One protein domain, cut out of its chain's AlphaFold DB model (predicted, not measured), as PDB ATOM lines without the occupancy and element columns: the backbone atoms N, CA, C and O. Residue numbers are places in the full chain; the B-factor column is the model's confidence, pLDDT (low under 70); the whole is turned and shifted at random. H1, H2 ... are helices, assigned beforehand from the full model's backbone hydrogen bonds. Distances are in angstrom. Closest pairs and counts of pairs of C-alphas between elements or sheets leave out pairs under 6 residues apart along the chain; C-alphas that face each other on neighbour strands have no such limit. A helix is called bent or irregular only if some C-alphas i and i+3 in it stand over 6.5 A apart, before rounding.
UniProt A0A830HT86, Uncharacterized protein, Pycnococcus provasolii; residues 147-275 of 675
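Overview. This is residues 147 to 275 of the 675 residues of an uncharacterized protein of Pycnococcus provasolii (UniProt A0A830HT86). Three helices, H1, H2 and H3, cross one another in a small cluster, and the long helix H4 lies across one side of it, crossing H3 and passing near the end of H1. H2 packs on both H1 and H3, while a long loop between H1 and H2 sticks out at residues 173 to 178. The 129 printed residues include four named helices, in the order H1, H2, H3, H4, and no named strand; the class is all helix. The whole is compact, with a radius of gyration of the C-alphas of 15.4 A and spans of 41 by 39 by 28 A.

Along the chain. The printed part begins at Gly 147. H1 is residues 155 to 164, 14.2 A from first to last C-alpha, and begins with C-alpha 155 at (172.839, 197.912, 164.713). H2 is residues 193 to 206, 19.9 A long. H3 is residues 221 to 237, 23.8 A long, with C-alpha 221 at (179.052, 191.925, 154.743). H4, the longest, is residues 245 to 271 and measures 35.6 A, ending with C-alpha 271 at (166.117, 181.936, 156.231). H4 has a kink of 31 degrees near residue 265; it is neither bent nor irregular, but only just: C-alphas 261 and 264 are 6.4 A apart.

Arrangement. H1 touches H2, opposite ways at a steep tilt of 56 degrees; their closest C-alphas, of Val 159 and Ala 196, are 6.2 A apart. H1 and H3 are close but not clearly touching, with the C-alphas of Phe 158 and Thr 224 closest at 7.7 A. Before these two helices, residues 153 to 154 pair with residues 218 to 219, antiparallel. H2 touches H3, opposite ways at a steep tilt of 46 degrees, and the C-alphas of Phe 199 and Ala 227 come closest at 4.8 A. H3 touches H4, opposite ways at a steep tilt of 67 degrees, with residues 252 to 259 of H4 alone; the closest C-alphas, of Cys 233 and Glu 252, are 5.7 A apart. H1 and H4 are close but not clearly touching, about perpendicular at 81 degrees, with the C-alphas of Ser 164 and Ala 267 closest at 7.3 A. H2 and H4 are apart. Every O i to N i+4 pair is within hydrogen-bond range in H1, H2 and H3, and 19 of 23 are in H4.

Size, cuts and confidence. The two C-alphas farthest apart, of Asp 174 and Ser 246, are 44.0 A from each other. The printed part has no cut. The links H1 to H2, 28 residues, and H2 to H3, 14 residues, are long; H3 to H4, 7 residues, is short. The mean pLDDT of the printed part is 81.6, and it is under 70 in residues 147 to 150, 172 to 188 and 212 to 215 and in residue 273.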
ATOM      1  N   GLY A 147     166.230 197.220 155.804       49.94
ATOM      2  CA  GLY A 147     167.027 198.439 155.722       49.94
ATOM      3  C   GLY A 147     167.164 198.977 154.290       49.94
ATOM      4  O   GLY A 147     167.334 198.205 153.345       49.94
ATOM      5  N   PRO A 148     167.172 200.312 154.094       44.69
ATOM      6  CA  PRO A 148     166.917 200.963 152.798       44.69
ATOM      7  C   PRO A 148     168.034 200.841 151.742       44.69
ATOM      8  O   PRO A 148     167.999 201.536 150.728       44.69
ATOM      9  N   SER A 149     169.048 200.004 151.969       57.97
ATOM     10  CA  SER A 149     170.119 199.721 151.003       57.97
ATOM     11  C   SER A 149     170.240 198.244 150.621       57.97
ATOM     12  O   SER A 149     170.844 197.956 149.592       57.97
ATOM     13  N   GLY A 150     169.700 197.300 151.403       66.75
ATOM     14  CA  GLY A 150     169.784 195.855 151.127       66.75
ATOM     15  C   GLY A 150     171.186 195.228 151.218       66.75
ATOM     16  O   GLY A 150     171.307 194.005 151.251       66.75
ATOM     17  N   GLU A 151     172.244 196.040 151.251       84.62
ATOM     18  CA  GLU A 151     173.656 195.639 151.131       84.62
ATOM     19  C   GLU A 151     174.455 195.914 152.427       84.62
ATOM     20  O   GLU A 151     175.635 195.580 152.518       84.62
ATOM     21  N   GLU A 152     173.798 196.475 153.448       90.81
ATOM     22  CA  GLU A 152     174.370 196.887 154.735       90.81
ATOM     23  C   GLU A 152     173.408 196.525 155.889       90.81
ATOM     24  O   GLU A 152     172.193 196.624 155.726       90.81
ATOM     25  N   ILE A 153     173.929 196.176 157.068       91.25
ATOM     26  CA  ILE A 153     173.154 195.856 158.282       91.25
ATOM     27  C   ILE A 153     173.258 196.991 159.313       91.25
ATOM     28  O   ILE A 153     174.353 197.450 159.638       91.25
ATOM     29  N   ALA A 154     172.120 197.445 159.845       90.81
ATOM     30  CA  ALA A 154     172.058 198.404 160.954       90.81
ATOM     31  C   ALA A 154     172.270 197.713 162.318       90.81
ATOM     32  O   ALA A 154     172.134 196.497 162.429       90.81
ATOM     33  N   SER A 155     172.561 198.477 163.377       91.81
ATOM     34  CA  SER A 155     172.839 197.912 164.713       91.81
ATOM     35  C   SER A 155     171.671 197.081 165.279       91.81
ATOM     36  O   SER A 155     171.890 195.997 165.822       91.81
ATOM     37  N   SER A 156     170.421 197.505 165.049       89.81
ATOM     38  CA  SER A 156     169.214 196.728 165.384       89.81
ATOM     39  C   SER A 156     169.153 195.380 164.657       89.81
ATOM     40  O   SER A 156     168.857 194.356 165.270       89.81
ATOM     41  N   GLU A 157     169.502 195.362 163.370       91.50
ATOM     42  CA  GLU A 157     169.514 194.146 162.554       91.50
ATOM     43  C   GLU A 157     170.697 193.237 162.903       91.50
ATOM     44  O   GLU A 157     170.583 192.019 162.812       91.50
ATOM     45  N   PHE A 158     171.807 193.785 163.404       94.62
ATOM     46  CA  PHE A 158     172.897 192.982 163.962       94.62
ATOM     47  C   PHE A 158     172.509 192.311 165.294       94.62
ATOM     48  O   PHE A 158     172.888 191.164 165.547       94.62
ATOM     49  N   VAL A 159     171.697 192.970 166.126       93.56
ATOM     50  CA  VAL A 159     171.094 192.345 167.317       93.56
ATOM     51  C   VAL A 159     170.112 191.241 166.903       93.56
ATOM     52  O   VAL A 159     170.251 190.106 167.362       93.56
ATOM     53  N   ARG A 160     169.189 191.511 165.967       90.62
ATOM     54  CA  ARG A 160     168.254 190.504 165.415       90.62
ATOM     55  C   ARG A 160     168.977 189.319 164.763       90.62
ATOM     56  O   ARG A 160     168.564 188.172 164.944       90.62
ATOM     57  N   LEU A 161     170.097 189.560 164.082       94.25
ATOM     58  CA  LEU A 161     170.998 188.533 163.556       94.25
ATOM     59  C   LEU A 161     171.508 187.604 164.667       94.25
ATOM     60  O   LEU A 161     171.394 186.386 164.534       94.25
ATOM     61  N   LEU A 162     172.010 188.150 165.776       95.31
ATOM     62  CA  LEU A 162     172.513 187.352 166.899       95.31
ATOM     63  C   LEU A 162     171.399 186.609 167.663       95.31
ATOM     64  O   LEU A 162     171.630 185.474 168.084       95.31
ATOM     65  N   ILE A 163     170.193 187.179 167.780       91.81
ATOM     66  CA  ILE A 163     169.004 186.486 168.321       91.81
ATOM     67  C   ILE A 163     168.615 185.313 167.411       91.81
ATOM     68  O   ILE A 163     168.478 184.180 167.861       91.81
ATOM     69  N   SER A 164     168.530 185.538 166.098       90.00
ATOM     70  CA  SER A 164     168.135 184.506 165.125       90.00
ATOM     71  C   SER A 164     169.177 183.390 164.916       90.00
ATOM     72  O   SER A 164     168.856 182.327 164.375       90.00
ATOM     73  N   LEU A 165     170.417 183.610 165.367       92.75
ATOM     74  CA  LEU A 165     171.468 182.597 165.512       92.75
ATOM     75  C   LEU A 165     171.470 181.928 166.906       92.75
ATOM     76  O   LEU A 165     172.245 181.002 167.126       92.75
ATOM     77  N   GLY A 166     170.625 182.356 167.848       90.94
ATOM     78  CA  GLY A 166     170.577 181.838 169.222       90.94
ATOM     79  C   GLY A 166     171.803 182.198 170.071       90.94
ATOM     80  O   GLY A 166     172.114 181.495 171.033       90.94
ATOM     81  N   MET A 167     172.528 183.256 169.693       92.25
ATOM     82  CA  MET A 167     173.700 183.773 170.413       92.25
ATOM     83  C   MET A 167     173.316 184.845 171.446       92.25
ATOM     84  O   MET A 167     174.009 185.007 172.452       92.25
ATOM     85  N   LEU A 168     172.201 185.542 171.207       92.25
ATOM     86  CA  LEU A 168     171.446 186.311 172.198       92.25
ATOM     87  C   LEU A 168     170.144 185.561 172.540       92.25
ATOM     88  O   LEU A 168     169.616 184.866 171.667       92.25
ATOM     89  N   PRO A 169     169.608 185.703 173.767       87.81
ATOM     90  CA  PRO A 169     168.216 185.359 174.042       87.81
ATOM     91  C   PRO A 169     167.278 186.305 173.278       87.81
ATOM     92  O   PRO A 169     167.647 187.431 172.949       87.81
ATOM     93  N   GLU A 170     166.057 185.854 173.011       85.19
ATOM     94  CA  GLU A 170     164.994 186.710 172.486       85.19
ATOM     95  C   GLU A 170     164.397 187.509 173.660       85.19
ATOM     96  O   GLU A 170     164.002 186.920 174.667       85.19
ATOM     97  N   ASP A 171     164.378 188.846 173.564       72.69
ATOM     98  CA  ASP A 171     163.872 189.761 174.609       72.69
ATOM     99  C   ASP A 171     162.322 189.788 174.648       72.69
ATOM    100  O   ASP A 171     161.690 190.844 174.678       72.69
ATOM    101  N   ASP A 172     161.694 188.610 174.642       69.69
ATOM    102  CA  ASP A 172     160.264 188.452 174.908       69.69
ATOM    103  C   ASP A 172     159.993 188.702 176.406       69.69
ATOM    104  O   ASP A 172     160.535 187.979 177.250       69.69
ATOM    105  N   PRO A 173     159.184 189.715 176.780       57.81
ATOM    106  CA  PRO A 173     158.862 189.986 178.176       57.81
ATOM    107  C   PRO A 173     158.091 188.842 178.850       57.81
ATOM    108  O   PRO A 173     158.272 188.662 180.055       57.81
ATOM    109  N   ASP A 174     157.296 188.069 178.102       63.28
ATOM    110  CA  ASP A 174     156.409 187.034 178.648       63.28
ATOM    111  C   ASP A 174     157.088 185.655 178.780       63.28
ATOM    112  O   ASP A 174     156.669 184.844 179.611       63.28
ATOM    113  N   THR A 175     158.180 185.390 178.048       60.59
ATOM    114  CA  THR A 175     159.005 184.180 178.240       60.59
ATOM    115  C   THR A 175     159.647 184.191 179.644       60.59
ATOM    116  O   THR A 175     160.381 185.136 179.965       60.59
ATOM    117  N   PRO A 176     159.444 183.162 180.496       62.06
ATOM    118  CA  PRO A 176     160.004 183.103 181.852       62.06
ATOM    119  C   PRO A 176     161.536 183.168 181.885       62.06
ATOM    120  O   PRO A 176     162.194 182.596 181.020       62.06
ATOM    121  N   GLU A 177     162.129 183.788 182.916       58.03
ATOM    122  CA  GLU A 177     163.599 183.884 183.050       58.03
ATOM    123  C   GLU A 177     164.293 182.512 182.981       58.03
ATOM    124  O   GLU A 177     165.343 182.395 182.352       58.03
ATOM    125  N   ASP A 178     163.681 181.467 183.550       54.91
ATOM    126  CA  ASP A 178     164.185 180.087 183.504       54.91
ATOM    127  C   ASP A 178     164.191 179.482 182.082       54.91
ATOM    128  O   ASP A 178     165.036 178.639 181.778       54.91
ATOM    129  N   GLU A 179     163.296 179.922 181.188       55.47
ATOM    130  CA  GLU A 179     163.201 179.438 179.799       55.47
ATOM    131  C   GLU A 179     164.091 180.233 178.825       55.47
ATOM    132  O   GLU A 179     164.493 179.703 177.787       55.47
ATOM    133  N   ARG A 180     164.510 181.460 179.183       56.78
ATOM    134  CA  ARG A 180     165.488 182.260 178.404       56.78
ATOM    135  C   ARG A 180     166.896 181.644 178.380       56.78
ATOM    136  O   ARG A 180     167.758 182.076 177.609       56.78
ATOM    137  N   TYR A 181     167.161 180.628 179.204       54.28
ATOM    138  CA  TYR A 181     168.411 179.871 179.173       54.28
ATOM    139  C   TYR A 181     168.382 178.788 178.090       54.28
ATOM    140  O   TYR A 181     167.812 177.713 178.274       54.28
ATOM    141  N   VAL A 182     169.102 179.028 176.987       54.59
ATOM    142  CA  VAL A 182     169.404 178.006 175.968       54.59
ATOM    143  C   VAL A 182     170.032 176.784 176.652       54.59
ATOM    144  O   VAL A 182     171.178 176.822 177.110       54.59
ATOM    145  N   ALA A 183     169.246 175.708 176.753       45.44
ATOM    146  CA  ALA A 183     169.468 174.638 177.719       45.44
ATOM    147  C   ALA A 183     170.826 173.931 177.543       45.44
ATOM    148  O   ALA A 183     171.007 173.097 176.654       45.44
ATOM    149  N   GLY A 184     171.773 174.244 178.434       55.81
ATOM    150  CA  GLY A 184     173.088 173.600 178.520       55.81
ATOM    151  C   GLY A 184     174.299 174.537 178.445       55.81
ATOM    152  O   GLY A 184     175.402 174.088 178.762       55.81
ATOM    153  N   LEU A 185     174.137 175.814 178.078       57.81
ATOM    154  CA  LEU A 185     175.238 176.788 178.140       57.81
ATOM    155  C   LEU A 185     175.403 177.361 179.564       57.81
ATOM    156  O   LEU A 185     174.403 177.691 180.202       57.81
ATOM    157  N   PRO A 186     176.636 177.522 180.092       59.97
ATOM    158  CA  PRO A 186     176.842 178.159 181.392       59.97
ATOM    159  C   PRO A 186     176.553 179.661 181.301       59.97
ATOM    160  O   PRO A 186     177.072 180.316 180.398       59.97
ATOM    161  N   SER A 187     175.826 180.220 182.274       62.31
ATOM    162  CA  SER A 187     175.390 181.633 182.324       62.31
ATOM    163  C   SER A 187     176.477 182.667 181.986       62.31
ATOM    164  O   SER A 187     176.203 183.661 181.324       62.31
ATOM    165  N   ASN A 188     177.738 182.398 182.339       64.69
ATOM    166  CA  ASN A 188     178.896 183.243 182.015       64.69
ATOM    167  C   ASN A 188     179.201 183.404 180.499       64.69
ATOM    168  O   ASN A 188     180.137 184.131 180.161       64.69
ATOM    169  N   HIS A 189     178.473 182.719 179.608       70.19
ATOM    170  CA  HIS A 189     178.668 182.720 178.148       70.19
ATOM    171  C   HIS A 189     177.526 183.395 177.370       70.19
ATOM    172  O   HIS A 189     177.617 183.526 176.150       70.19
ATOM    173  N   GLN A 190     176.453 183.832 178.040       81.88
ATOM    174  CA  GLN A 190     175.407 184.618 177.382       81.88
ATOM    175  C   GLN A 190     175.978 185.971 176.940       81.88
ATOM    176  O   GLN A 190     176.568 186.703 177.739       81.88
ATOM    177  N   LEU A 191     175.799 186.302 175.658       90.50
ATOM    178  CA  LEU A 191     176.012 187.661 175.175       90.50
ATOM    179  C   LEU A 191     174.873 188.555 175.684       90.50
ATOM    180  O   LEU A 191     173.752 188.091 175.885       90.50
ATOM    181  N   THR A 192     175.147 189.845 175.851       91.25
ATOM    182  CA  THR A 192     174.115 190.863 176.083       91.25
ATOM    183  C   THR A 192     173.958 191.763 174.859       91.25
ATOM    184  O   THR A 192     174.875 191.887 174.044       91.25
ATOM    185  N   CYS A 193     172.836 192.476 174.755       89.88
ATOM    186  CA  CYS A 193     172.632 193.497 173.720       89.88
ATOM    187  C   CYS A 193     173.689 194.629 173.787       89.88
ATOM    188  O   CYS A 193     173.994 195.263 172.775       89.88
ATOM    189  N   VAL A 194     174.336 194.821 174.949       91.44
ATOM    190  CA  VAL A 194     175.500 195.711 175.107       91.44
ATOM    191  C   VAL A 194     176.751 195.108 174.460       91.44
ATOM    192  O   VAL A 194     177.434 195.811 173.722       91.44
ATOM    193  N   ASP A 195     177.039 193.815 174.665       93.38
ATOM    194  CA  ASP A 195     178.148 193.134 173.972       93.38
ATOM    195  C   ASP A 195     177.947 193.180 172.446       93.38
ATOM    196  O   ASP A 195     178.874 193.522 171.715       93.38
ATOM    197  N   ALA A 196     176.724 192.921 171.966       94.38
ATOM    198  CA  ALA A 196     176.364 193.007 170.549       94.38
ATOM    199  C   ALA A 196     176.642 194.396 169.946       94.38
ATOM    200  O   ALA A 196     177.300 194.497 168.910       94.38
ATOM    201  N   THR A 197     176.214 195.460 170.636       92.62
ATOM    202  CA  THR A 197     176.499 196.850 170.239       92.62
ATOM    203  C   THR A 197     178.009 197.127 170.225       92.62
ATOM    204  O   THR A 197     178.519 197.711 169.274       92.62
ATOM    205  N   LEU A 198     178.761 196.633 171.215       93.31
ATOM    206  CA  LEU A 198     180.219 196.797 171.264       93.31
ATOM    207  C   LEU A 198     180.948 196.056 170.130       93.31
ATOM    208  O   LEU A 198     181.966 196.552 169.646       93.31
ATOM    209  N   PHE A 199     180.461 194.894 169.677       94.75
ATOM    210  CA  PHE A 199     181.021 194.218 168.497       94.75
ATOM    211  C   PHE A 199     180.712 194.981 167.203       94.75
ATOM    212  O   PHE A 199     181.582 195.071 166.335       94.75
ATOM    213  N   PHE A 200     179.512 195.560 167.101       94.62
ATOM    214  CA  PHE A 200     179.095 196.395 165.975       94.62
ATOM    215  C   PHE A 200     179.959 197.662 165.864       94.62
ATOM    216  O   PHE A 200     180.625 197.870 164.849       94.62
ATOM    217  N   ASP A 201     180.048 198.448 166.942       92.62
ATOM    218  CA  ASP A 201     180.862 199.668 167.008       92.62
ATOM    219  C   ASP A 201     182.347 199.375 166.742       92.62
ATOM    220  O   ASP A 201     183.036 200.138 166.063       92.62
ATOM    221  N   LYS A 202     182.861 198.238 167.234       92.94
ATOM    222  CA  LYS A 202     184.241 197.805 166.974       92.94
ATOM    223  C   LYS A 202     184.483 197.497 165.493       92.94
ATOM    224  O   LYS A 202     185.558 197.817 164.986       92.94
ATOM    225  N   ALA A 203     183.527 196.880 164.799       92.38
ATOM    226  CA  ALA A 203     183.639 196.631 163.364       92.38
ATOM    227  C   ALA A 203     183.594 197.940 162.556       92.38
ATOM    228  O   ALA A 203     184.430 198.124 161.672       92.38
ATOM    229  N   ASP A 204     182.712 198.876 162.919       90.62
ATOM    230  CA  ASP A 204     182.607 200.199 162.287       90.62
ATOM    231  C   ASP A 204     183.901 201.029 162.452       90.62
ATOM    232  O   ASP A 204     184.428 201.592 161.489       90.62
ATOM    233  N   VAL A 205     184.495 201.007 163.652       89.88
ATOM    234  CA  VAL A 205     185.809 201.615 163.932       89.88
ATOM    235  C   VAL A 205     186.928 200.965 163.117       89.88
ATOM    236  O   VAL A 205     187.789 201.670 162.585       89.88
ATOM    237  N   ASN A 206     186.935 199.635 162.989       87.81
ATOM    238  CA  ASN A 206     187.947 198.920 162.205       87.81
ATOM    239  C   ASN A 206     187.841 199.218 160.696       87.81
ATOM    240  O   ASN A 206     188.861 199.192 160.009       87.81
ATOM    241  N   ALA A 207     186.651 199.572 160.199       86.62
ATOM    242  CA  ALA A 207     186.438 200.100 158.848       86.62
ATOM    243  C   ALA A 207     186.948 201.547 158.657       86.62
ATOM    244  O   ALA A 207     186.833 202.121 157.573       86.62
ATOM    245  N   GLY A 208     187.510 202.164 159.703       85.94
ATOM    246  CA  GLY A 208     188.028 203.531 159.682       85.94
ATOM    247  C   GLY A 208     186.952 204.611 159.811       85.94
ATOM    248  O   GLY A 208     187.256 205.793 159.623       85.94
ATOM    249  N   ARG A 209     185.705 204.243 160.131       83.75
ATOM    250  CA  ARG A 209     184.619 205.204 160.346       83.75
ATOM    251  C   ARG A 209     184.720 205.808 161.751       83.75
ATOM    252  O   ARG A 209     185.125 205.169 162.720       83.75
ATOM    253  N   ALA A 210     184.446 207.109 161.843       77.38
ATOM    254  CA  ALA A 210     184.697 207.884 163.052       77.38
ATOM    255  C   ALA A 210     183.496 207.837 164.006       77.38
ATOM    256  O   ALA A 210     182.425 208.357 163.677       77.38
ATOM    257  N   LEU A 211     183.707 207.281 165.205       70.81
ATOM    258  CA  LEU A 211     182.728 207.268 166.297       70.81
ATOM    259  C   LEU A 211     182.084 208.648 166.508       70.81
ATOM    260  O   LEU A 211     182.775 209.656 166.676       70.81
ATOM    261  N   GLY A 212     180.749 208.676 166.544       62.44
ATOM    262  CA  GLY A 212     179.970 209.855 166.933       62.44
ATOM    263  C   GLY A 212     179.648 210.857 165.816       62.44
ATOM    264  O   GLY A 212     179.274 211.987 166.131       62.44
ATOM    265  N   LYS A 213     179.763 210.488 164.530       52.81
ATOM    266  CA  LYS A 213     179.424 211.368 163.385       52.81
ATOM    267  C   LYS A 213     178.282 210.872 162.484       52.81
ATOM    268  O   LYS A 213     178.295 211.087 161.276       52.81
ATOM    269  N   GLY A 214     177.243 210.300 163.082       57.22
ATOM    270  CA  GLY A 214     175.963 210.013 162.427       57.22
ATOM    271  C   GLY A 214     175.153 209.006 163.237       57.22
ATOM    272  O   GLY A 214     175.732 208.190 163.936       57.22
ATOM    273  N   ARG A 215     173.816 209.038 163.179       62.34
ATOM    274  CA  ARG A 215     172.981 208.023 163.866       62.34
ATOM    275  C   ARG A 215     172.774 206.743 163.046       62.34
ATOM    276  O   ARG A 215     172.142 205.813 163.523       62.34
ATOM    277  N   ASN A 216     173.321 206.704 161.832       75.69
ATOM    278  CA  ASN A 216     173.037 205.688 160.820       75.69
ATOM    279  C   ASN A 216     174.317 204.911 160.463       75.69
ATOM    280  O   ASN A 216     174.609 204.711 159.285       75.69
ATOM    281  N   HIS A 217     175.108 204.528 161.471       84.75
ATOM    282  CA  HIS A 217     176.197 203.570 161.280       84.75
ATOM    283  C   HIS A 217     175.596 202.224 160.839       84.75
ATOM    284  O   HIS A 217     174.595 201.770 161.399       84.75
ATOM    285  N   LYS A 218     176.192 201.612 159.816       91.31
ATOM    286  CA  LYS A 218     175.814 200.312 159.256       91.31
ATOM    287  C   LYS A 218     177.078 199.541 158.900       91.31
ATOM    288  O   LYS A 218     178.094 200.167 158.607       91.31
ATOM    289  N   LEU A 219     176.998 198.215 158.884       92.38
ATOM    290  CA  LEU A 219     178.102 197.338 158.504       92.38
ATOM    291  C   LEU A 219     177.848 196.676 157.147       92.38
ATOM    292  O   LEU A 219     176.753 196.167 156.904       92.38
ATOM    293  N   ASP A 220     178.868 196.613 156.292       92.44
ATOM    294  CA  ASP A 220     178.849 195.756 155.100       92.44
ATOM    295  C   ASP A 220     178.915 194.258 155.492       92.44
ATOM    296  O   ASP A 220     178.989 193.885 156.672       92.44
ATOM    297  N   PHE A 221     178.898 193.364 154.501       92.81
ATOM    298  CA  PHE A 221     179.052 191.925 154.743       92.81
ATOM    299  C   PHE A 221     180.384 191.574 155.437       92.81
ATOM    300  O   PHE A 221     180.412 190.741 156.341       92.81
ATOM    301  N   THR A 222     181.488 192.212 155.047       92.38
ATOM    302  CA  THR A 222     182.844 191.948 155.563       92.38
ATOM    303  C   THR A 222     182.996 192.374 157.026       92.38
ATOM    304  O   THR A 222     183.579 191.665 157.849       92.38
ATOM    305  N   GLU A 223     182.444 193.531 157.360       93.44
ATOM    306  CA  GLU A 223     182.413 194.141 158.680       93.44
ATOM    307  C   GLU A 223     181.461 193.376 159.607       93.44
ATOM    308  O   GLU A 223     181.823 193.063 160.744       93.44
ATOM    309  N   THR A 224     180.298 192.953 159.099       94.69
ATOM    310  CA  THR A 224     179.363 192.084 159.832       94.69
ATOM    311  C   THR A 224     179.987 190.725 160.148       94.69
ATOM    312  O   THR A 224     179.851 190.235 161.269       94.69
ATOM    313  N   LEU A 225     180.751 190.132 159.219       93.31
ATOM    314  CA  LEU A 225     181.550 188.931 159.496       93.31
ATOM    315  C   LEU A 225     182.616 189.157 160.581       93.31
ATOM    316  O   LEU A 225     183.008 188.203 161.252       93.31
ATOM    317  N   SER A 226     183.100 190.390 160.759       91.88
ATOM    318  CA  SER A 226     184.072 190.757 161.796       91.88
ATOM    319  C   SER A 226     183.406 190.849 163.171       91.88
ATOM    320  O   SER A 226     183.860 190.218 164.128       91.88
ATOM    321  N   ALA A 227     182.266 191.543 163.247       94.94
ATOM    322  CA  ALA A 227     181.448 191.621 164.453       94.94
ATOM    323  C   ALA A 227     180.938 190.229 164.886       94.94
ATOM    324  O   ALA A 227     181.034 189.872 166.061       94.94
ATOM    325  N   LEU A 228     180.476 189.402 163.938       95.06
ATOM    326  CA  LEU A 228     180.011 188.036 164.201       95.06
ATOM    327  C   LEU A 228     181.142 187.100 164.662       95.06
ATOM    328  O   LEU A 228     180.921 186.269 165.541       95.06
ATOM    329  N   HIS A 229     182.358 187.235 164.119       93.00
ATOM    330  CA  HIS A 229     183.512 186.461 164.585       93.00
ATOM    331  C   HIS A 229     183.877 186.812 166.038       93.00
ATOM    332  O   HIS A 229     184.104 185.913 166.847       93.00
ATOM    333  N   GLU A 230     183.891 188.095 166.409       92.75
ATOM    334  CA  GLU A 230     184.154 188.512 167.797       92.75
ATOM    335  C   GLU A 230     183.041 188.079 168.763       92.75
ATOM    336  O   GLU A 230     183.344 187.560 169.842       92.75
ATOM    337  N   ALA A 231     181.773 188.184 168.349       93.81
ATOM    338  CA  ALA A 231     180.634 187.645 169.093       93.81
ATOM    339  C   ALA A 231     180.768 186.129 169.313       93.81
ATOM    340  O   ALA A 231     180.606 185.644 170.432       93.81
ATOM    341  N   CYS A 232     181.153 185.381 168.274       92.44
ATOM    342  CA  CYS A 232     181.411 183.944 168.350       92.44
ATOM    343  C   CYS A 232     182.543 183.606 169.328       92.44
ATOM    344  O   CYS A 232     182.427 182.649 170.094       92.44
ATOM    345  N   CYS A 233     183.628 184.387 169.331       89.62
ATOM    346  CA  CYS A 233     184.748 184.177 170.246       89.62
ATOM    347  C   CYS A 233     184.320 184.342 171.710       89.62
ATOM    348  O   CYS A 233     184.706 183.528 172.544       89.62
ATOM    349  N   VAL A 234     183.506 185.355 172.030       90.75
ATOM    350  CA  VAL A 234     183.009 185.572 173.402       90.75
ATOM    351  C   VAL A 234     181.946 184.538 173.797       90.75
ATOM    352  O   VAL A 234     181.958 184.073 174.934       90.75
ATOM    353  N   TRP A 235     181.081 184.118 172.868       89.00
ATOM    354  CA  TRP A 235     180.038 183.113 173.119       89.00
ATOM    355  C   TRP A 235     180.616 181.712 173.392       89.00
ATOM    356  O   TRP A 235     180.209 181.053 174.343       89.00
ATOM    357  N   PHE A 236     181.613 181.262 172.615       86.12
ATOM    358  CA  PHE A 236     182.217 179.929 172.791       86.12
ATOM    359  C   PHE A 236     183.345 179.864 173.827       86.12
ATOM    360  O   PHE A 236     183.469 178.852 174.513       86.12
ATOM    361  N   LEU A 237     184.208 180.884 173.910       84.44
ATOM    362  CA  LEU A 237     185.394 180.864 174.786       84.44
ATOM    363  C   LEU A 237     185.159 181.595 176.118       84.44
ATOM    364  O   LEU A 237     186.035 181.598 176.984       84.44
ATOM    365  N   GLY A 238     183.994 182.229 176.276       84.38
ATOM    366  CA  GLY A 238     183.682 183.100 177.401       84.38
ATOM    367  C   GLY A 238     184.494 184.400 177.383       84.38
ATOM    368  O   GLY A 238     185.203 184.737 176.429       84.38
ATOM    369  N   ARG A 239     184.403 185.158 178.480       77.50
ATOM    370  CA  ARG A 239     185.188 186.393 178.667       77.50
ATOM    371  C   ARG A 239     186.645 186.124 179.086       77.50
ATOM    372  O   ARG A 239     187.517 186.938 178.788       77.50
ATOM    373  N   ASP A 240     186.936 184.972 179.694       71.81
ATOM    374  CA  ASP A 240     188.271 184.578 180.181       71.81
ATOM    375  C   ASP A 240     189.168 183.972 179.076       71.81
ATOM    376  O   ASP A 240     189.673 182.853 179.187       71.81
ATOM    377  N   ARG A 241     189.395 184.741 177.999       72.12
ATOM    378  CA  ARG A 241     190.226 184.351 176.841       72.12
ATOM    379  C   ARG A 241     191.599 183.770 177.268       72.12
ATOM    380  O   ARG A 241     192.373 184.469 177.937       72.12
ATOM    381  N   PRO A 242     191.958 182.522 176.886       73.06
ATOM    382  CA  PRO A 242     193.205 181.893 177.325       73.06
ATOM    383  C   PRO A 242     194.460 182.626 176.823       73.06
ATOM    384  O   PRO A 242     194.606 182.962 175.652       73.06
ATOM    385  N   LYS A 243     195.428 182.852 177.719       76.94
ATOM    386  CA  LYS A 243     196.547 183.797 177.504       76.94
ATOM    387  C   LYS A 243     197.610 183.357 176.470       76.94
ATOM    388  O   LYS A 243     198.565 184.095 176.235       76.94
ATOM    389  N   GLY A 244     197.475 182.176 175.861       81.25
ATOM    390  CA  GLY A 244     198.420 181.613 174.888       81.25
ATOM    391  C   GLY A 244     198.019 181.886 173.435       81.25
ATOM    392  O   GLY A 244     197.198 181.163 172.880       81.25
ATOM    393  N   ARG A 245     198.630 182.896 172.793       77.38
ATOM    394  CA  ARG A 245     198.230 183.415 171.460       77.38
ATOM    395  C   ARG A 245     198.031 182.347 170.368       77.38
ATOM    396  O   ARG A 245     197.072 182.427 169.611       77.38
ATOM    397  N   SER A 246     198.929 181.367 170.259       81.06
ATOM    398  CA  SER A 246     198.889 180.350 169.193       81.06
ATOM    399  C   SER A 246     197.722 179.371 169.340       81.06
ATOM    400  O   SER A 246     197.030 179.087 168.364       81.06
ATOM    401  N   GLU A 247     197.493 178.876 170.556       82.38
ATOM    402  CA  GLU A 247     196.393 177.961 170.871       82.38
ATOM    403  C   GLU A 247     195.049 178.696 170.845       82.38
ATOM    404  O   GLU A 247     194.081 178.175 170.294       82.38
ATOM    405  N   HIS A 248     195.019 179.942 171.330       83.50
ATOM    406  CA  HIS A 248     193.851 180.821 171.274       83.50
ATOM    407  C   HIS A 248     193.326 180.974 169.842       83.50
ATOM    408  O   HIS A 248     192.175 180.647 169.570       83.50
ATOM    409  N   HIS A 249     194.184 181.361 168.891       85.00
ATOM    410  CA  HIS A 249     193.771 181.506 167.493       85.00
ATOM    411  C   HIS A 249     193.341 180.182 166.843       85.00
ATOM    412  O   HIS A 249     192.581 180.203 165.879       85.00
ATOM    413  N   ALA A 250     193.813 179.024 167.314       85.62
ATOM    414  CA  ALA A 250     193.307 177.729 166.848       85.62
ATOM    415  C   ALA A 250     191.907 177.417 167.419       85.62
ATOM    416  O   ALA A 250     191.070 176.857 166.713       85.62
ATOM    417  N   GLN A 251     191.639 177.815 168.666       87.06
ATOM    418  CA  GLN A 251     190.336 177.667 169.320       87.06
ATOM    419  C   GLN A 251     189.284 178.631 168.750       87.06
ATOM    420  O   GLN A 251     188.184 178.180 168.445       87.06
ATOM    421  N   GLU A 252     189.621 179.906 168.517       87.75
ATOM    422  CA  GLU A 252     188.734 180.899 167.875       87.75
ATOM    423  C   GLU A 252     188.233 180.408 166.510       87.75
ATOM    424  O   GLU A 252     187.029 180.322 166.273       87.75
ATOM    425  N   ARG A 253     189.159 179.995 165.633       86.69
ATOM    426  CA  ARG A 253     188.832 179.471 164.297       86.69
ATOM    427  C   ARG A 253     187.985 178.205 164.351       86.69
ATOM    428  O   ARG A 253     187.077 178.039 163.541       86.69
ATOM    429  N   ARG A 254     188.252 177.319 165.316       88.00
ATOM    430  CA  ARG A 254     187.452 176.110 165.527       88.00
ATOM    431  C   ARG A 254     186.029 176.446 165.983       88.00
ATOM    432  O   ARG A 254     185.089 175.913 165.404       88.00
ATOM    433  N   ALA A 255     185.871 177.340 166.957       88.12
ATOM    434  CA  ALA A 255     184.568 177.806 167.422       88.12
ATOM    435  C   ALA A 255     183.765 178.467 166.287       88.12
ATOM    436  O   ALA A 255     182.601 178.136 166.080       88.12
ATOM    437  N   PHE A 256     184.402 179.328 165.488       90.44
ATOM    438  CA  PHE A 256     183.758 179.972 164.341       90.44
ATOM    439  C   PHE A 256     183.369 178.973 163.240       90.44
ATOM    440  O   PHE A 256     182.289 179.080 162.661       90.44
ATOM    441  N   ALA A 257     184.192 177.950 162.986       88.81
ATOM    442  CA  ALA A 257     183.845 176.852 162.085       88.81
ATOM    443  C   ALA A 257     182.651 176.022 162.600       88.81
ATOM    444  O   ALA A 257     181.742 175.724 161.826       88.81
ATOM    445  N   GLU A 258     182.617 175.694 163.895       89.12
ATOM    446  CA  GLU A 258     181.513 174.957 164.528       89.12
ATOM    447  C   GLU A 258     180.209 175.791 164.561       89.12
ATOM    448  O   GLU A 258     179.132 175.246 164.297       89.12
ATOM    449  N   LEU A 259     180.291 177.118 164.749       89.94
ATOM    450  CA  LEU A 259     179.168 178.048 164.544       89.94
ATOM    451  C   LEU A 259     178.659 177.996 163.095       89.94
ATOM    452  O   LEU A 259     177.454 177.854 162.869       89.94
ATOM    453  N   CYS A 260     179.560 178.093 162.113       91.25
ATOM    454  CA  CYS A 260     179.200 178.104 160.697       91.25
ATOM    455  C   CYS A 260     178.498 176.806 160.266       91.25
ATOM    456  O   CYS A 260     177.440 176.858 159.638       91.25
ATOM    457  N   ASP A 261     179.055 175.650 160.634       90.62
ATOM    458  CA  ASP A 261     178.555 174.340 160.205       90.62
ATOM    459  C   ASP A 261     177.300 173.895 160.983       90.62
ATOM    460  O   ASP A 261     176.449 173.185 160.440       90.62
ATOM    461  N   GLY A 262     177.155 174.302 162.251       90.94
ATOM    462  CA  GLY A 262     176.054 173.876 163.124       90.94
ATOM    463  C   GLY A 262     174.875 174.850 163.209       90.94
ATOM    464  O   GLY A 262     173.710 174.431 163.134       90.94
ATOM    465  N   VAL A 263     175.171 176.140 163.391       88.94
ATOM    466  CA  VAL A 263     174.188 177.203 163.661       88.94
ATOM    467  C   VAL A 263     173.868 177.971 162.384       88.94
ATOM    468  O   VAL A 263     172.719 177.950 161.944       88.94
ATOM    469  N   VAL A 264     174.865 178.571 161.724       89.88
ATOM    470  CA  VAL A 264     174.638 179.372 160.506       89.88
ATOM    471  C   VAL A 264     174.077 178.499 159.388       89.88
ATOM    472  O   VAL A 264     173.079 178.865 158.784       89.88
ATOM    473  N   ALA A 265     174.605 177.294 159.158       87.38
ATOM    474  CA  ALA A 265     174.041 176.366 158.173       87.38
ATOM    475  C   ALA A 265     172.623 175.863 158.527       87.38
ATOM    476  O   ALA A 265     171.957 175.259 157.685       87.38
ATOM    477  N   ARG A 266     172.126 176.071 159.755       86.69
ATOM    478  CA  ARG A 266     170.719 175.837 160.137       86.69
ATOM    479  C   ARG A 266     169.878 177.087 159.883       86.69
ATOM    480  O   ARG A 266     168.862 176.988 159.200       86.69
ATOM    481  N   ALA A 267     170.343 178.247 160.345       86.06
ATOM    482  CA  ALA A 267     169.729 179.544 160.082       86.06
ATOM    483  C   ALA A 267     169.576 179.787 158.571       86.06
ATOM    484  O   ALA A 267     168.464 179.993 158.108       86.06
ATOM    485  N   ALA A 268     170.630 179.592 157.774       86.12
ATOM    486  CA  ALA A 268     170.630 179.707 156.314       86.12
ATOM    487  C   ALA A 268     169.637 178.767 155.608       86.12
ATOM    488  O   ALA A 268     169.115 179.110 154.552       86.12
ATOM    489  N   ARG A 269     169.320 177.591 156.172       82.94
ATOM    490  CA  ARG A 269     168.270 176.710 155.620       82.94
ATOM    491  C   ARG A 269     166.859 177.207 155.940       82.94
ATOM    492  O   ARG A 269     165.974 177.058 155.104       82.94
ATOM    493  N   ASN A 270     166.661 177.813 157.108       79.94
ATOM    494  CA  ASN A 270     165.374 178.371 157.527       79.94
ATOM    495  C   ASN A 270     165.103 179.736 156.862       79.94
ATOM    496  O   ASN A 270     164.010 179.982 156.357       79.94
ATOM    497  N   MET A 271     166.118 180.601 156.831       81.81
ATOM    498  CA  MET A 271     166.117 181.936 156.231       81.81
ATOM    499  C   MET A 271     166.261 181.889 154.715       81.81
ATOM    500  O   MET A 271     165.639 182.694 154.047       81.81
ATOM    501  N   GLY A 272     166.989 180.933 154.131       72.44
ATOM    502  CA  GLY A 272     167.106 180.794 152.672       72.44
ATOM    503  C   GLY A 272     165.797 180.424 151.968       72.44
ATOM    504  O   GLY A 272     165.689 180.581 150.761       72.44
ATOM    505  N   ALA A 273     164.785 179.973 152.718       69.38
ATOM    506  CA  ALA A 273     163.406 179.838 152.241       69.38
ATOM    507  C   ALA A 273     162.572 181.134 152.390       69.38
ATOM    508  O   ALA A 273     161.413 181.160 151.981       69.38
ATOM    509  N   ARG A 274     163.146 182.180 153.002       70.44
ATOM    510  CA  ARG A 274     162.597 183.536 153.181       70.44
ATOM    511  C   ARG A 274     163.405 184.614 152.442       70.44
ATOM    512  O   ARG A 274     162.861 185.677 152.181       70.44
ATOM    513  N   VAL A 275     164.673 184.376 152.105       76.31
ATOM    514  CA  VAL A 275     165.452 185.218 151.190       76.31
ATOM    515  C   VAL A 275     164.893 185.003 149.791       76.31
ATOM    516  O   VAL A 275     164.970 183.899 149.261       76.31
TER     517      VAL A 275